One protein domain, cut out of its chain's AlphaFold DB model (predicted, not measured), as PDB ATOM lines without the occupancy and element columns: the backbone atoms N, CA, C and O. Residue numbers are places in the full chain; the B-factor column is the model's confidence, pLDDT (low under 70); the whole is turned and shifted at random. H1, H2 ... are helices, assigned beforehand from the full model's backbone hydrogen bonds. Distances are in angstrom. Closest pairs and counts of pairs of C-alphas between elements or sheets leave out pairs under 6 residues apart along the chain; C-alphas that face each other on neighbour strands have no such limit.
ATOM      1  N   GLU A 110      17.007 -36.542 105.749       87.69
ATOM      2  CA  GLU A 110      16.726 -35.328 106.525       87.69
ATOM      3  C   GLU A 110      17.835 -35.048 107.546       87.69
ATOM      4  O   GLU A 110      18.324 -33.923 107.677       87.69
ATOM      5  N   LYS A 111      18.305 -36.099 108.227       87.38
ATOM      6  CA  LYS A 111      19.390 -36.006 109.213       87.38
ATOM      7  C   LYS A 111      20.719 -35.600 108.579       87.38
ATOM      8  O   LYS A 111      21.482 -34.829 109.167       87.38
ATOM      9  N   GLU A 112      21.027 -36.143 107.408       89.38
ATOM     10  CA  GLU A 112      22.271 -35.861 106.693       89.38
ATOM     11  C   GLU A 112      22.275 -34.439 106.141       89.38
ATOM     12  O   GLU A 112      23.277 -33.734 106.284       89.38
ATOM     13  N   ILE A 113      21.131 -33.991 105.621       89.56
ATOM     14  CA  ILE A 113      20.900 -32.620 105.165       89.56
ATOM     15  C   ILE A 113      21.088 -31.650 106.336       89.56
ATOM     16  O   ILE A 113      21.895 -30.728 106.235       89.56
ATOM     17  N   LEU A 114      20.457 -31.891 107.490       86.31
ATOM     18  CA  LEU A 114      20.650 -31.059 108.685       86.31
ATOM     19  C   LEU A 114      22.114 -31.027 109.149       86.31
ATOM     20  O   LEU A 114      22.663 -29.961 109.441       86.31
ATOM     21  N   ASN A 115      22.784 -32.180 109.175       89.75
ATOM     22  CA  ASN A 115      24.202 -32.268 109.522       89.75
ATOM     23  C   ASN A 115      25.088 -31.491 108.530       89.75
ATOM     24  O   ASN A 115      26.091 -30.887 108.918       89.75
ATOM     25  N   PHE A 116      24.728 -31.484 107.249       90.38
ATOM     26  CA  PHE A 116      25.412 -30.709 106.223       90.38
ATOM     27  C   PHE A 116      25.208 -29.197 106.409       90.38
ATOM     28  O   PHE A 116      26.195 -28.453 106.415       90.38
ATOM     29  N   LEU A 117      23.978 -28.742 106.668       87.25
ATOM     30  CA  LEU A 117      23.673 -27.336 106.969       87.25
ATOM     31  C   LEU A 117      24.453 -26.839 108.200       87.25
ATOM     32  O   LEU A 117      25.095 -25.785 108.152       87.25
ATOM     33  N   ALA A 118      24.524 -27.649 109.260       86.25
ATOM     34  CA  ALA A 118      25.314 -27.342 110.452       86.25
ATOM     35  C   ALA A 118      26.821 -27.203 110.148       86.25
ATOM     36  O   ALA A 118      27.502 -26.325 110.689       86.25
ATOM     37  N   LYS A 119      27.363 -28.031 109.245       90.25
ATOM     38  CA  LYS A 119      28.763 -27.925 108.796       90.25
ATOM     39  C   LYS A 119      29.016 -26.639 108.012       90.25
ATOM     40  O   LYS A 119      30.068 -26.028 108.212       90.25
ATOM     41  N   ILE A 120      28.083 -26.216 107.157       86.81
ATOM     42  CA  ILE A 120      28.175 -24.931 106.448       86.81
ATOM     43  C   ILE A 120      28.197 -23.789 107.462       86.81
ATOM     44  O   ILE A 120      29.112 -22.966 107.422       86.81
ATOM     45  N   ARG A 121      27.264 -23.789 108.421       83.31
ATOM     46  CA  ARG A 121      27.201 -22.790 109.496       83.31
ATOM     47  C   ARG A 121      28.520 -22.698 110.262       83.31
ATOM     48  O   ARG A 121      29.075 -21.616 110.396       83.31
ATOM     49  N   LYS A 122      29.085 -23.838 110.670       85.44
ATOM     50  CA  LYS A 122      30.359 -23.903 111.407       85.44
ATOM     51  C   LYS A 122      31.557 -23.413 110.591       85.44
ATOM     52  O   LYS A 122      32.462 -22.787 111.138       85.44
ATOM     53  N   ARG A 123      31.611 -23.717 109.289       83.25
ATOM     54  CA  ARG A 123      32.663 -23.199 108.393       83.25
ATOM     55  C   ARG A 123      32.542 -21.694 108.224       83.25
ATOM     56  O   ARG A 123      33.553 -21.005 108.281       83.25
ATOM     57  N   ARG A 124      31.312 -21.206 108.074       77.19
ATOM     58  CA  ARG A 124      31.000 -19.785 108.000       77.19
ATOM     59  C   ARG A 124      31.437 -19.101 109.298       77.19
ATOM     60  O   ARG A 124      32.308 -18.251 109.259       77.19
ATOM     61  N   GLU A 125      30.988 -19.551 110.461       70.81
ATOM     62  CA  GLU A 125      31.340 -18.966 111.766       70.81
ATOM     63  C   GLU A 125      32.857 -18.826 112.008       70.81
ATOM     64  O   GLU A 125      33.305 -17.798 112.512       70.81
ATOM     65  N   LYS A 126      33.671 -19.788 111.548       70.25
ATOM     66  CA  LYS A 126      35.144 -19.696 111.593       70.25
ATOM     67  C   LYS A 126      35.737 -18.577 110.730       70.25
ATOM     68  O   LYS A 126      36.820 -18.094 111.033       70.25
ATOM     69  N   ILE A 127      35.057 -18.196 109.655       67.88
ATOM     70  CA  ILE A 127      35.441 -17.088 108.772       67.88
ATOM     71  C   ILE A 127      34.961 -15.743 109.361       67.88
ATOM     72  O   ILE A 127      35.607 -14.720 109.153       67.88
ATOM     73  N   TYR A 128      33.875 -15.737 110.149       59.75
ATOM     74  CA  TYR A 128      33.193 -14.521 110.632       59.75
ATOM     75  C   TYR A 128      33.381 -14.197 112.124       59.75
ATOM     76  O   TYR A 128      32.803 -13.218 112.602       59.75
ATOM     77  N   SER A 129      34.253 -14.897 112.862       54.62
ATOM     78  CA  SER A 129      34.650 -14.519 114.235       54.62
ATOM     79  C   SER A 129      35.371 -13.157 114.330       54.62
ATOM     80  O   SER A 129      35.853 -12.779 115.393       54.62
ATOM     81  N   ARG A 130      35.438 -12.405 113.222       57.16
ATOM     82  CA  ARG A 130      36.005 -11.059 113.082       57.16
ATOM     83  C   ARG A 130      34.949  -9.933 113.082       57.16
ATOM     84  O   ARG A 130      35.266  -8.821 112.680       57.16
ATOM     85  N   GLY A 131      33.728 -10.197 113.565       52.97
ATOM     86  CA  GLY A 131      32.867  -9.141 114.124       52.97
ATOM     87  C   GLY A 131      31.766  -8.548 113.236       52.97
ATOM     88  O   GLY A 131      31.534  -7.349 113.315       52.97
ATOM     89  N   ALA A 132      31.048  -9.345 112.441       58.66
ATOM     90  CA  ALA A 132      29.875  -8.845 111.710       58.66
ATOM     91  C   ALA A 132      28.758  -9.897 111.637       58.66
ATOM     92  O   ALA A 132      28.500 -10.485 110.588       58.66
ATOM     93  N   LEU A 133      28.096 -10.168 112.767       59.31
ATOM     94  CA  LEU A 133      26.829 -10.902 112.762       59.31
ATOM     95  C   LEU A 133      25.667  -9.911 112.677       59.31
ATOM     96  O   LEU A 133      24.858  -9.772 113.591       59.31
ATOM     97  N   GLU A 134      25.579  -9.215 111.554       59.47
ATOM     98  CA  GLU A 134      24.306  -8.638 111.142       59.47
ATOM     99  C   GLU A 134      23.463  -9.748 110.509       59.47
ATOM    100  O   GLU A 134      23.992 -10.706 109.942       59.47
ATOM    101  N   LYS A 135      22.136  -9.655 110.643       62.56
ATOM    102  CA  LYS A 135      21.157 -10.616 110.110       62.56
ATOM    103  C   LYS A 135      21.229 -10.677 108.575       62.56
ATOM    104  O   LYS A 135      20.376 -10.119 107.890       62.56
ATOM    105  N   THR A 136      22.245 -11.343 108.029       72.94
ATOM    106  CA  THR A 136      22.418 -11.492 106.583       72.94
ATOM    107  C   THR A 136      21.282 -12.332 106.001       72.94
ATOM    108  O   THR A 136      20.725 -13.208 106.671       72.94
ATOM    109  N   LYS A 137      20.951 -12.094 104.725       77.75
ATOM    110  CA  LYS A 137      19.965 -12.893 103.978       77.75
ATOM    111  C   LYS A 137      20.272 -14.393 104.081       77.75
ATOM    112  O   LYS A 137      19.356 -15.183 104.260       77.75
ATOM    113  N   PHE A 138      21.552 -14.770 104.076       77.44
ATOM    114  CA  PHE A 138      21.977 -16.159 104.231       77.44
ATOM    115  C   PHE A 138      21.557 -16.778 105.565       77.44
ATOM    116  O   PHE A 138      21.000 -17.865 105.568       77.44
ATOM    117  N   GLU A 139      21.799 -16.102 106.691       81.56
ATOM    118  CA  GLU A 139      21.424 -16.639 108.007       81.56
ATOM    119  C   GLU A 139      19.907 -16.843 108.109       81.56
ATOM    120  O   GLU A 139      19.442 -17.836 108.668       81.56
ATOM    121  N   ARG A 140      19.128 -15.934 107.508       84.12
ATOM    122  CA  ARG A 140      17.667 -16.040 107.438       84.12
ATOM    123  C   ARG A 140      17.214 -17.212 106.569       84.12
ATOM    124  O   ARG A 140      16.363 -17.983 107.002       84.12
ATOM    125  N   GLU A 141      17.773 -17.351 105.370       83.69
ATOM    126  CA  GLU A 141      17.419 -18.432 104.444       83.69
ATOM    127  C   GLU A 141      17.853 -19.801 104.970       83.69
ATOM    128  O   GLU A 141      17.080 -20.754 104.901       83.69
ATOM    129  N   LEU A 142      19.037 -19.883 105.582       82.38
ATOM    130  CA  LEU A 142      19.514 -21.099 106.230       82.38
ATOM    131  C   LEU A 142      18.566 -21.515 107.355       82.38
ATOM    132  O   LEU A 142      18.152 -22.670 107.413       82.38
ATOM    133  N   LYS A 143      18.150 -20.565 108.201       82.31
ATOM    134  CA  LYS A 143      17.204 -20.851 109.279       82.31
ATOM    135  C   LYS A 143      15.834 -21.280 108.754       82.31
ATOM    136  O   LYS A 143      15.227 -22.188 109.313       82.31
ATOM    137  N   ARG A 144      15.348 -20.646 107.682       86.12
ATOM    138  CA  ARG A 144      14.078 -21.001 107.032       86.12
ATOM    139  C   ARG A 144      14.118 -22.426 106.479       86.12
ATOM    140  O   ARG A 144      13.152 -23.163 106.650       86.12
ATOM    141  N   LEU A 145      15.240 -22.816 105.877       81.88
ATOM    142  CA  LEU A 145      15.458 -24.173 105.383       81.88
ATOM    143  C   LEU A 145      15.536 -25.191 106.529       81.88
ATOM    144  O   LEU A 145      14.850 -26.206 106.472       81.88
ATOM    145  N   GLU A 146      16.287 -24.900 107.597       84.19
ATOM    146  CA  GLU A 146      16.351 -25.755 108.794       84.19
ATOM    147  C   GLU A 146      14.960 -26.008 109.395       84.19
ATOM    148  O   GLU A 146      14.630 -27.148 109.702       84.19
ATOM    149  N   CYS A 147      14.127 -24.969 109.530       78.56
ATOM    150  CA  CYS A 147      12.774 -25.103 110.078       78.56
ATOM    151  C   CYS A 147      11.804 -25.854 109.151       78.56
ATOM    152  O   CYS A 147      10.807 -26.381 109.631       78.56
ATOM    153  N   SER A 148      12.064 -25.884 107.839       79.56
ATOM    154  CA  SER A 148      11.228 -26.617 106.877       79.56
ATOM    155  C   SER A 148      11.483 -28.126 106.871       79.56
ATOM    156  O   SER A 148      10.690 -28.879 106.316       79.56
ATOM    157  N   ILE A 149      12.580 -28.576 107.485       82.38
ATOM    158  CA  ILE A 149      12.910 -29.994 107.596       82.38
ATOM    159  C   ILE A 149      12.216 -30.538 108.848       82.38
ATOM    160  O   ILE A 149      12.675 -30.314 109.970       82.38
ATOM    161  N   ASN A 150      11.112 -31.265 108.667       72.56
ATOM    162  CA  ASN A 150      10.426 -31.949 109.764       72.56
ATOM    163  C   ASN A 150      11.178 -33.231 110.160       72.56
ATOM    164  O   ASN A 150      10.754 -34.344 109.856       72.56
ATOM    165  N   TYR A 151      12.333 -33.072 110.806       66.94
ATOM    166  CA  TYR A 151      13.061 -34.195 111.383       66.94
ATOM    167  C   TYR A 151      12.573 -34.439 112.811       66.94
ATOM    168  O   TYR A 151      13.021 -33.783 113.753       66.94
TER     169      TYR A 151
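This is residues 110 to 151 of the 174 residues of an uncharacterized protein of Vitis vinifera (UniProt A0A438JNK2). Two helices, H1 and the shorter H2, make a flat helical hairpin: the chain runs out along H1, turns through a loop at one end and folds back along H2. The loop end is open, with residues 126 to 132 sticking out, of which 126 to 128 belong to H1, while the two ends of the printed part come near each other at the other end. The printed part has 42 residues, with two named helices in the order H1, H2 and no named strand; the class is all helix. The whole is only just loose, close to compact, with a radius of gyration of the C-alphas of 11.2 A and spans of 32 by 17 by 9 A.

H1, residues 110 to 128, and H2, residues 137 to 148, form a helical hairpin. They only just touch, with 3 pairs of C-alphas within 8 A. The closest C-alphas of the two helices are those of Leu 114 and Glu 146, 6.8 A apart. H1 touches H2 with residues 114 to 117 alone, and H2 touches H1 with residues 142 to 146 alone. Their lines stand at a shallow tilt of 21 degrees and they run opposite ways, with 11.7 A from centre to centre. In H1 and H2 every O i to N i+4 pair is within hydrogen-bond range.

H1 begins at C-alpha 110, at (16.726, -35.328, 106.525), and ends at C-alpha 128, at (33.193, -14.521, 110.632), 26.9 A from first to last C-alpha. A short link of 8 residues follows. H2 measures 16.5 A from C-alpha 137 to C-alpha 148, which is at (11.228, -26.617, 106.877).

The two C-alphas farthest apart are those of Arg 130 and Asn 150, 33.2 A, while those of Glu 110 and Tyr 151, the first and last printed, are 6.2 A apart. The printed part has no cut and no long link. Its mean pLDDT is 77.3, and the model's confidence is low, under 70, at residues 127 to 135 and at residue 151.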